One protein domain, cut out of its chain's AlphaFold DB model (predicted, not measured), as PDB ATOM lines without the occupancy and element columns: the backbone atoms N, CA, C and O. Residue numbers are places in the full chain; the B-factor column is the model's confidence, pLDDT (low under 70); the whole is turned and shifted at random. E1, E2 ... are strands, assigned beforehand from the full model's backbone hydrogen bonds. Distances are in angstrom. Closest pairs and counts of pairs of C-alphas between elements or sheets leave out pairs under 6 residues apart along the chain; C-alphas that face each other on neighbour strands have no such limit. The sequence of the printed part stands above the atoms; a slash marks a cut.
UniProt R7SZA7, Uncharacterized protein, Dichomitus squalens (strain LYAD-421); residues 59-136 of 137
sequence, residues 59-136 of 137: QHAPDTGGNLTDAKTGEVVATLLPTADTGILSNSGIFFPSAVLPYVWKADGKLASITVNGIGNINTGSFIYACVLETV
ATOM      1  N   GLN A  59     171.557 139.701  35.244       94.38
ATOM      2  CA  GLN A  59     171.799 138.669  34.244       94.38
ATOM      3  C   GLN A  59     170.723 137.594  34.281       94.38
ATOM      4  O   GLN A  59     170.057 137.397  35.295       94.38
ATOM      5  N   HIS A  60     170.585 136.910  33.158       96.25
ATOM      6  CA  HIS A  60     169.977 135.595  33.048       96.25
ATOM      7  C   HIS A  60     170.963 134.747  32.241       96.25
ATOM      8  O   HIS A  60     170.834 134.597  31.022       96.25
ATOM      9  N   ALA A  61     172.022 134.299  32.916       94.75
ATOM     10  CA  ALA A  61     173.134 133.586  32.303       94.75
ATOM     11  C   ALA A  61     172.796 132.091  32.222       94.75
ATOM     12  O   ALA A  61     172.503 131.499  33.261       94.75
ATOM     13  N   PRO A  62     172.791 131.474  31.027       96.75
ATOM     14  CA  PRO A  62     172.447 130.067  30.895       96.75
ATOM     15  C   PRO A  62     173.525 129.183  31.519       96.75
ATOM     16  O   PRO A  62     174.710 129.365  31.249       96.75
ATOM     17  N   ASP A  63     173.102 128.168  32.259       96.62
ATOM     18  CA  ASP A  63     173.931 127.041  32.669       96.62
ATOM     19  C   ASP A  63     173.422 125.800  31.936       96.62
ATOM     20  O   ASP A  63     172.261 125.409  32.048       96.62
ATOM     21  N   THR A  64     174.280 125.195  31.122       97.00
ATOM     22  CA  THR A  64     173.889 124.153  30.153       97.00
ATOM     23  C   THR A  64     173.989 122.737  30.708       97.00
ATOM     24  O   THR A  64     173.539 121.787  30.070       97.00
ATOM     25  N   GLY A  65     174.555 122.586  31.903       96.81
ATOM     26  CA  GLY A  65     174.666 121.316  32.602       96.81
ATOM     27  C   GLY A  65     175.783 121.351  33.632       96.81
ATOM     28  O   GLY A  65     176.222 122.417  34.065       96.81
ATOM     29  N   GLY A  66     176.252 120.175  34.027       97.06
ATOM     30  CA  GLY A  66     177.229 120.032  35.098       97.06
ATOM     31  C   GLY A  66     176.984 118.781  35.926       97.06
ATOM     32  O   GLY A  66     176.074 118.007  35.632       97.06
ATOM     33  N   ASN A  67     177.778 118.585  36.973       97.50
ATOM     34  CA  ASN A  67     177.690 117.416  37.844       97.50
ATOM     35  C   ASN A  67     177.937 117.785  39.309       97.50
ATOM     36  O   ASN A  67     178.670 118.728  39.609       97.50
ATOM     37  N   LEU A  68     177.370 116.988  40.212       96.75
ATOM     38  CA  LEU A  68     177.866 116.850  41.578       96.75
ATOM     39  C   LEU A  68     178.724 115.594  41.658       96.75
ATOM     40  O   LEU A  68     178.307 114.523  41.200       96.75
ATOM     41  N   THR A  69     179.891 115.713  42.275       97.81
ATOM     42  CA  THR A  69     180.748 114.584  42.627       97.81
ATOM     43  C   THR A  69     180.859 114.441  44.136       97.81
ATOM     44  O   THR A  69     180.829 115.433  44.865       97.81
ATOM     45  N   ASP A  70     180.989 113.209  44.618       97.12
ATOM     46  CA  ASP A  70     181.374 112.942  46.003       97.12
ATOM     47  C   ASP A  70     182.764 113.542  46.264       97.12
ATOM     48  O   ASP A  70     183.708 113.313  45.503       97.12
ATOM     49  N   ALA A  71     182.894 114.341  47.325       96.06
ATOM     50  CA  ALA A  71     184.126 115.080  47.597       96.06
ATOM     51  C   ALA A  71     185.308 114.183  48.016       96.06
ATOM     52  O   ALA A  71     186.456 114.623  47.961       96.06
ATOM     53  N   LYS A  72     185.051 112.942  48.446       96.38
ATOM     54  CA  LYS A  72     186.081 111.983  48.871       96.38
ATOM     55  C   LYS A  72     186.500 111.061  47.734       96.38
ATOM     56  O   LYS A  72     187.687 110.785  47.596       96.38
ATOM     57  N   THR A  73     185.545 110.559  46.953       97.38
ATOM     58  CA  THR A  73     185.811 109.560  45.903       97.38
ATOM     59  C   THR A  73     185.956 110.173  44.514       97.38
ATOM     60  O   THR A  73     186.565 109.563  43.639       97.38
ATOM     61  N   GLY A  74     185.405 111.370  44.294       96.81
ATOM     62  CA  GLY A  74     185.327 112.005  42.979       96.81
ATOM     63  C   GLY A  74     184.267 111.398  42.055       96.81
ATOM     64  O   GLY A  74     184.153 111.821  40.905       96.81
ATOM     65  N   GLU A  75     183.478 110.423  42.517       97.94
ATOM     66  CA  GLU A  75     182.433 109.806  41.700       97.94
ATOM     67  C   GLU A  75     181.265 110.763  41.455       97.94
ATOM     68  O   GLU A  75     180.812 111.447  42.368       97.94
ATOM     69  N   VAL A  76     180.726 110.775  40.232       98.00
ATOM     70  CA  VAL A  76     179.511 111.540  39.905       98.00
ATOM     71  C   VAL A  76     178.302 110.927  40.612       98.00
ATOM     72  O   VAL A  76     177.965 109.760  40.381       98.00
ATOM     73  N   VAL A  77     177.628 111.740  41.429       97.81
ATOM     74  CA  VAL A  77     176.441 111.361  42.215       97.81
ATOM     75  C   VAL A  77     175.151 111.973  41.680       97.81
ATOM     76  O   VAL A  77     174.077 111.421  41.920       97.81
ATOM     77  N   ALA A  78     175.239 113.076  40.934       98.06
ATOM     78  CA  ALA A  78     174.093 113.699  40.281       98.06
ATOM     79  C   ALA A  78     174.513 114.532  39.063       98.06
ATOM     80  O   ALA A  78     175.634 115.041  39.009       98.06
ATOM     81  N   THR A  79     173.595 114.711  38.114       98.31
ATOM     82  CA  THR A  79     173.792 115.535  36.909       98.31
ATOM     83  C   THR A  79     172.874 116.751  36.950       98.31
ATOM     84  O   THR A  79     171.686 116.617  37.240       98.31
ATOM     85  N   LEU A  80     173.433 117.932  36.681       98.12
ATOM     86  CA  LEU A  80     172.710 119.202  36.605       98.12
ATOM     87  C   LEU A  80     171.939 119.266  35.286       98.12
ATOM     88  O   LEU A  80     172.527 119.103  34.214       98.12
ATOM     89  N   LEU A  81     170.637 119.522  35.362       97.94
ATOM     90  CA  LEU A  81     169.831 119.855  34.193       97.94
ATOM     91  C   LEU A  81     170.049 121.326  33.797       97.94
ATOM     92  O   LEU A  81     170.402 122.136  34.658       97.94
ATOM     93  N   PRO A  82     169.815 121.692  32.523       97.19
ATOM     94  CA  PRO A  82     169.918 123.078  32.085       97.19
ATOM     95  C   PRO A  82     169.086 124.034  32.952       97.19
ATOM     96  O   PRO A  82     167.926 123.757  33.262       97.19
ATOM     97  N   THR A  83     169.686 125.158  33.331       96.62
ATOM     98  CA  THR A  83     169.098 126.193  34.192       96.62
ATOM     99  C   THR A  83     169.711 127.561  33.860       96.62
ATOM    100  O   THR A  83     170.310 127.735  32.796       96.62
ATOM    101  N   ALA A  84     169.540 128.552  34.731       96.00
ATOM    102  CA  ALA A  84     170.203 129.840  34.616       96.00
ATOM    103  C   ALA A  84     170.520 130.463  35.978       96.00
ATOM    104  O   ALA A  84     169.762 130.318  36.941       96.00
ATOM    105  N   ASP A  85     171.597 131.246  36.016       94.94
ATOM    106  CA  ASP A  85     171.873 132.187  37.096       94.94
ATOM    107  C   ASP A  85     171.205 133.536  36.794       94.94
ATOM    108  O   ASP A  85     171.434 134.157  35.749       94.94
ATOM    109  N   THR A  86     170.381 134.000  37.733       95.75
ATOM    110  CA  THR A  86     169.572 135.227  37.628       95.75
ATOM    111  C   THR A  86     170.086 136.382  38.502       95.75
ATOM    112  O   THR A  86     169.371 137.342  38.832       95.75
ATOM    113  N   GLY A  87     171.349 136.288  38.910       94.81
ATOM    114  CA  GLY A  87     172.032 137.197  39.816       94.81
ATOM    115  C   GLY A  87     172.244 138.620  39.292       94.81
ATOM    116  O   GLY A  87     171.743 139.038  38.243       94.81
ATOM    117  N   ILE A  88     172.997 139.400  40.068       95.81
ATOM    118  CA  ILE A  88     173.372 140.784  39.733       95.81
ATOM    119  C   ILE A  88     174.885 140.897  39.654       95.81
ATOM    120  O   ILE A  88     175.573 140.631  40.637       95.81
ATOM    121  N   LEU A  89     175.404 141.396  38.538       95.06
ATOM    122  CA  LEU A  89     176.766 141.910  38.457       95.06
ATOM    123  C   LEU A  89     176.747 143.411  38.736       95.06
ATOM    124  O   LEU A  89     176.243 144.191  37.935       95.06
ATOM    125  N   SER A  90     177.281 143.827  39.877       95.25
ATOM    126  CA  SER A  90     177.361 145.244  40.235       95.25
ATOM    127  C   SER A  90     178.396 146.006  39.402       95.25
ATOM    128  O   SER A  90     179.349 145.430  38.877       95.25
ATOM    129  N   ASN A  91     178.266 147.334  39.366       92.94
ATOM    130  CA  ASN A  91     179.221 148.218  38.684       92.94
ATOM    131  C   ASN A  91     180.657 148.145  39.240       92.94
ATOM    132  O   ASN A  91     181.591 148.579  38.572       92.94
ATOM    133  N   SER A  92     180.852 147.618  40.454       91.06
ATOM    134  CA  SER A  92     182.176 147.414  41.055       91.06
ATOM    135  C   SER A  92     182.804 146.057  40.711       91.06
ATOM    136  O   SER A  92     183.896 145.753  41.190       91.06
ATOM    137  N   GLY A  93     182.137 145.224  39.903       89.44
ATOM    138  CA  GLY A  93     182.603 143.878  39.550       89.44
ATOM    139  C   GLY A  93     182.297 142.808  40.605       89.44
ATOM    140  O   GLY A  93     182.728 141.663  40.464       89.44
ATOM    141  N   ILE A  94     181.544 143.155  41.655       94.69
ATOM    142  CA  ILE A  94     181.011 142.173  42.606       94.69
ATOM    143  C   ILE A  94     179.780 141.518  41.995       94.69
ATOM    144  O   ILE A  94     178.852 142.210  41.567       94.69
ATOM    145  N   PHE A  95     179.783 140.194  41.968       94.12
ATOM    146  CA  PHE A  95     178.698 139.366  41.484       94.12
ATOM    147  C   PHE A  95     177.901 138.797  42.658       94.12
ATOM    148  O   PHE A  95     178.476 138.272  43.608       94.12
ATOM    149  N   PHE A  96     176.580 138.901  42.581       95.12
ATOM    150  CA  PHE A  96     175.621 138.363  43.539       95.12
ATOM    151  C   PHE A  96     174.805 137.270  42.838       95.12
ATOM    152  O   PHE A  96     173.719 137.575  42.329       95.12
ATOM    153  N   PRO A  97     175.345 136.042  42.722       93.88
ATOM    154  CA  PRO A  97     174.657 134.935  42.067       93.88
ATOM    155  C   PRO A  97     173.362 134.565  42.779       93.88
ATOM    156  O   PRO A  97     173.275 134.624  44.012       93.88
ATOM    157  N   SER A  98     172.381 134.131  41.992       95.00
ATOM    158  CA  SER A  98     171.131 133.559  42.489       95.00
ATOM    159  C   SER A  98     170.593 132.558  41.472       95.00
ATOM    160  O   SER A  98     170.165 132.941  40.379       95.00
ATOM    161  N   ALA A  99     170.645 131.274  41.818       94.62
ATOM    162  CA  ALA A  99     170.290 130.192  40.909       94.62
ATOM    163  C   ALA A  99     169.552 129.061  41.630       94.62
ATOM    164  O   ALA A  99     169.791 128.776  42.805       94.62
ATOM    165  N   VAL A 100     168.679 128.384  40.887       96.12
ATOM    166  CA  VAL A 100     168.092 127.097  41.272       96.12
ATOM    167  C   VAL A 100     168.764 126.032  40.418       96.12
ATOM    168  O   VAL A 100     168.710 126.097  39.190       96.12
ATOM    169  N   LEU A 101     169.413 125.068  41.066       95.94
ATOM    170  CA  LEU A 101     170.219 124.034  40.422       95.94
ATOM    171  C   LEU A 101     169.486 122.684  40.486       95.94
ATOM    172  O   LEU A 101     169.569 121.998  41.508       95.94
ATOM    173  N   PRO A 102     168.721 122.311  39.444       97.12
ATOM    174  CA  PRO A 102     168.017 121.033  39.376       97.12
ATOM    175  C   PRO A 102     168.978 119.877  39.072       97.12
ATOM    176  O   PRO A 102     169.581 119.817  38.004       97.12
ATOM    177  N   TYR A 103     169.073 118.916  39.980       97.19
ATOM    178  CA  TYR A 103     169.934 117.744  39.868       97.19
ATOM    179  C   TYR A 103     169.126 116.454  39.781       97.19
ATOM    180  O   TYR A 103     168.227 116.222  40.590       97.19
ATOM    181  N   VAL A 104     169.495 115.579  38.846       97.75
ATOM    182  CA  VAL A 104     169.012 114.191  38.796       97.75
ATOM    183  C   VAL A 104     170.026 113.296  39.494       97.75
ATOM    184  O   VAL A 104     171.173 113.190  39.053       97.75
ATOM    185  N   TRP A 105     169.615 112.659  40.588       97.00
ATOM    186  CA  TRP A 105     170.474 111.797  41.395       97.00
ATOM    187  C   TRP A 105     170.699 110.446  40.728       97.00
ATOM    188  O   TRP A 105     169.766 109.776  40.292       97.00
ATOM    189  N   LYS A 106     171.953 109.993  40.702       97.56
ATOM    190  CA  LYS A 106     172.334 108.691  40.137       97.56
ATOM    191  C   LYS A 106     171.791 107.518  40.956       97.56
ATOM    192  O   LYS A 106     171.554 106.451  40.400       97.56
ATOM    193  N   ALA A 107     171.627 107.704  42.266       96.06
ATOM    194  CA  ALA A 107     171.241 106.638  43.188       96.06
ATOM    195  C   ALA A 107     169.825 106.100  42.929       96.06
ATOM    196  O   ALA A 107     169.599 104.898  43.053       96.06
ATOM    197  N   ASP A 108     168.881 106.972  42.571       96.38
ATOM    198  CA  ASP A 108     167.463 106.625  42.432       96.38
ATOM    199  C   ASP A 108     166.768 107.274  41.221       96.38
ATOM    200  O   ASP A 108     165.578 107.045  41.001       96.38
ATOM    201  N   GLY A 109     167.489 108.066  40.424       96.38
ATOM    202  CA  GLY A 109     166.955 108.769  39.259       96.38
ATOM    203  C   GLY A 109     166.027 109.936  39.599       96.38
ATOM    204  O   GLY A 109     165.371 110.455  38.694       96.38
ATOM    205  N   LYS A 110     165.928 110.351  40.870       96.19
ATOM    206  CA  LYS A 110     165.010 111.417  41.288       96.19
ATOM    207  C   LYS A 110     165.605 112.803  41.107       96.19
ATOM    208  O   LYS A 110     166.818 113.001  41.164       96.19
ATOM    209  N   LEU A 111     164.713 113.771  40.927       95.38
ATOM    210  CA  LEU A 111     165.048 115.185  40.861       95.38
ATOM    211  C   LEU A 111     165.084 115.788  42.273       95.38
ATOM    212  O   LEU A 111     164.152 115.610  43.050       95.38
ATOM    213  N   ALA A 112     166.119 116.561  42.582       93.88
ATOM    214  CA  ALA A 112     166.110 117.517  43.689       93.88
ATOM    215  C   ALA A 112     166.735 118.833  43.226       93.88
ATOM    216  O   ALA A 112     167.459 118.855  42.234       93.88
ATOM    217  N   SER A 113     166.497 119.923  43.946       92.75
ATOM    218  CA  SER A 113     167.094 121.216  43.618       92.75
ATOM    219  C   SER A 113     167.933 121.756  44.762       92.75
ATOM    220  O   SER A 113     167.579 121.649  45.935       92.75
ATOM    221  N   ILE A 114     169.047 122.384  44.404       93.56
ATOM    222  CA  ILE A 114     169.836 123.194  45.326       93.56
ATOM    223  C   ILE A 114     169.626 124.650  44.932       93.56
ATOM    224  O   ILE A 114     170.004 125.054  43.834       93.56
ATOM    225  N   THR A 115     169.039 125.441  45.821       94.25
ATOM    226  CA  THR A 115     168.967 126.893  45.635       94.25
ATOM    227  C   THR A 115     170.235 127.508  46.200       94.25
ATOM    228  O   THR A 115     170.570 127.297  47.369       94.25
ATOM    229  N   VAL A 116     170.949 128.269  45.375       92.31
ATOM    230  CA  VAL A 116     172.193 128.938  45.753       92.31
ATOM    231  C   VAL A 116     172.031 130.447  45.667       92.31
ATOM    232  O   VAL A 116     171.512 130.983  44.691       92.31
ATOM    233  N   ASN A 117     172.508 131.138  46.696       94.38
ATOM    234  CA  ASN A 117     172.701 132.582  46.688       94.38
ATOM    235  C   ASN A 117     174.115 132.863  47.167       94.38
ATOM    236  O   ASN A 117     174.611 132.180  48.061       94.38
ATOM    237  N   GLY A 118     174.781 133.861  46.607       92.88
ATOM    238  CA  GLY A 118     176.172 134.085  46.969       92.88
ATOM    239  C   GLY A 118     176.663 135.495  46.746       92.88
ATOM    240  O   GLY A 118     175.917 136.419  46.422       92.88
ATOM    241  N   ILE A 119     177.965 135.627  46.928       95.12
ATOM    242  CA  ILE A 119     178.740 136.805  46.584       95.12
ATOM    243  C   ILE A 119     180.081 136.346  46.025       95.12
ATOM    244  O   ILE A 119     180.703 135.414  46.530       95.12
ATOM    245  N   GLY A 120     180.556 137.013  44.989       91.88
ATOM    246  CA  GLY A 120     181.890 136.786  44.473       91.88
ATOM    247  C   GLY A 120     182.418 137.969  43.703       91.88
ATOM    248  O   GLY A 120     181.747 138.982  43.521       91.88
ATOM    249  N   ASN A 121     183.653 137.843  43.260       89.88
ATOM    250  CA  ASN A 121     184.319 138.839  42.450       89.88
ATOM    251  C   ASN A 121     184.631 138.212  41.095       89.88
ATOM    252  O   ASN A 121     185.471 137.316  40.992       89.88
ATOM    253  N   ILE A 122     183.953 138.699  40.053       83.88
ATOM    254  CA  ILE A 122     184.105 138.148  38.704       83.88
ATOM    255  C   ILE A 122     185.519 138.371  38.157       83.88
ATOM    256  O   ILE A 122     186.014 137.558  37.385       83.88
ATOM    257  N   ASN A 123     186.206 139.425  38.611       82.75
ATOM    258  CA  ASN A 123     187.560 139.749  38.164       82.75
ATOM    259  C   ASN A 123     188.601 138.755  38.691       82.75
ATOM    260  O   ASN A 123     189.652 138.592  38.079       82.75
ATOM    261  N   THR A 124     188.333 138.108  39.830       86.44
ATOM    262  CA  THR A 124     189.221 137.089  40.413       86.44
ATOM    263  C   THR A 124     188.706 135.666  40.213       86.44
ATOM    264  O   THR A 124     189.428 134.720  40.517       86.44
ATOM    265  N   GLY A 125     187.467 135.500  39.737       80.44
ATOM    266  CA  GLY A 125     186.808 134.198  39.623       80.44
ATOM    267  C   GLY A 125     186.522 133.534  40.975       80.44
ATOM    268  O   GLY A 125     186.354 132.319  41.034       80.44
ATOM    269  N   SER A 126     186.503 134.302  42.069       83.75
ATOM    270  CA  SER A 126     186.281 133.780  43.421       83.75
ATOM    271  C   SER A 126     184.851 134.048  43.872       83.75
ATOM    272  O   SER A 126     184.403 135.195  43.860       83.75
ATOM    273  N   PHE A 127     184.147 132.997  44.293       83.31
ATOM    274  CA  PHE A 127     182.743 133.055  44.688       83.31
ATOM    275  C   PHE A 127     182.514 132.264  45.975       83.31
ATOM    276  O   PHE A 127     183.104 131.204  46.179       83.31
ATOM    277  N   ILE A 128     181.636 132.779  46.829       84.25
ATOM    278  CA  ILE A 128     181.155 132.123  48.042       84.25
ATOM    279  C   ILE A 128     179.637 132.027  47.929       84.25
ATOM    280  O   ILE A 128     178.960 133.036  47.726       84.25
ATOM    281  N   TYR A 129     179.113 130.817  48.084       80.44
ATOM    282  CA  TYR A 129     177.685 130.530  48.015       80.44
ATOM    283  C   TYR A 129     177.182 130.028  49.366       80.44
ATOM    284  O   TYR A 129     177.832 129.214  50.020       80.44
ATOM    285  N   ALA A 130     175.998 130.482  49.753       81.94
ATOM    286  CA  ALA A 130     175.136 129.805  50.702       81.94
ATOM    287  C   ALA A 130     174.108 128.990  49.909       81.94
ATOM    288  O   ALA A 130     173.512 129.489  48.951       81.94
ATOM    289  N   CYS A 131     173.906 127.736  50.300       78.38
ATOM    290  CA  CYS A 131     172.964 126.845  49.642       78.38
ATOM    291  C   CYS A 131     171.886 126.353  50.610       78.38
ATOM    292  O   CYS A 131     172.132 126.166  51.802       78.38
ATOM    293  N   VAL A 132     170.690 126.132  50.071       75.00
ATOM    294  CA  VAL A 132     169.609 125.394  50.728       75.00
ATOM    295  C   VAL A 132     169.227 124.248  49.801       75.00
ATOM    296  O   VAL A 132     168.973 124.457  48.613       75.00
ATOM    297  N   LEU A 133     169.244 123.026  50.336       70.38
ATOM    298  CA  LEU A 133     168.821 121.830  49.616       70.38
ATOM    299  C   LEU A 133     167.316 121.647  49.809       70.38
ATOM    300  O   LEU A 133     166.852 121.510  50.941       70.38
ATOM    301  N   GLU A 134     166.577 121.593  48.706       69.50
ATOM    302  CA  GLU A 134     165.147 121.305  48.698       69.50
ATOM    303  C   GLU A 134     164.897 120.020  47.902       69.50
ATOM    304  O   GLU A 134     165.284 119.881  46.738       69.50
ATOM    305  N   THR A 135     164.266 119.037  48.541       57.25
ATOM    306  CA  THR A 135     163.836 117.809  47.869       57.25
ATOM    307  C   THR A 135     162.436 118.025  47.313       57.25
ATOM    308  O   THR A 135     161.502 118.262  48.078       57.25
ATOM    309  N   VAL A 136     162.281 117.933  45.993       53.06
ATOM    310  CA  VAL A 136     160.962 117.912  45.354       53.06
ATOM    311  C   VAL A 136     160.494 116.457  45.364       53.06
ATOM    312  O   VAL A 136     161.132 115.604  44.751       53.06
TER     313      VAL A 136
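Overview. This is residues 59 to 136 of the 137 residues of an uncharacterized protein of Dichomitus squalens (strain LYAD-421) (UniProt R7SZA7). A long, strongly twisted sheet with antiparallel neighbours makes up this domain: the long strands E6, E7 and E8 fold back and forth side by side, and beside E6 the hairpin of E1 and E2 joins the sheet. Two of its runs are broken, E2 going on through E3 to E4 and E5 going on into E6; the sheet stays open, with E1 and E8 apart. The printed part has 78 residues with no named helix and eight named strands, E1 to E8 in chain order, in one branched sheet; the class is all strand. It is only just compact, close to loose, with a radius of gyration of the C-alphas of 13.6 A, and elongated, spanning 43 by 26 by 21 A.

Arrangement. E7, residues 111 to 121, has three neighbours and bends by 53 degrees at residue 118. On one side of it lie E6, residues 98 to 105, and E5, residues 94 to 96; E8, residues 126 to 134, lies on the other side. E6, E7 and E8 form a meander, each strand the antiparallel neighbour of the one before. N 101 and O 114 of E6 and E7 are 2.8 A apart, and N 117 and O 130 of E7 and E8 3.0 A, both within hydrogen-bond range. E5 pairs with E7 through N 95 and O 120, 2.8 A, and on its other side with E4, residues 88 to 90, through N 90 and O 94, 2.8 A. E2, residues 76 to 80, lies on the other side of E6 from E7, with N 104 and O 79 at 2.9 A. E1, residues 61 to 70, bends by 64 degrees at residue 64; it forms a hairpin with E2, N 68 and O 78 being 2.9 A apart, and pairs with E3, residues 83 to 85, through N 63 and O 83, 2.9 A. The closest C-alphas of E3 and E6 are those of Asp 85 and Ala 99, 4.6 A apart.

Along the chain. E1 begins at C-alpha 61, (173.134, 133.586, 32.303), and is 26.1 A long. E2 measures 10.8 A; E3, E4 and E5 have three residues each. E6 measures 21.8 A. E7, the longest strand by residues, runs 30.6 A from C-alpha 111 at (165.048, 115.185, 40.861). E8 measures 25.1 A and ends at C-alpha 134, (165.147, 121.305, 48.698).

Size, cuts and confidence. The two C-alphas farthest apart are those of Asn 91 and Asp 108, 43.4 A. The printed part has no cut, and its links between strands are tight. Mean pLDDT of the printed part is 92.0; residues 134 to 136 are under 70.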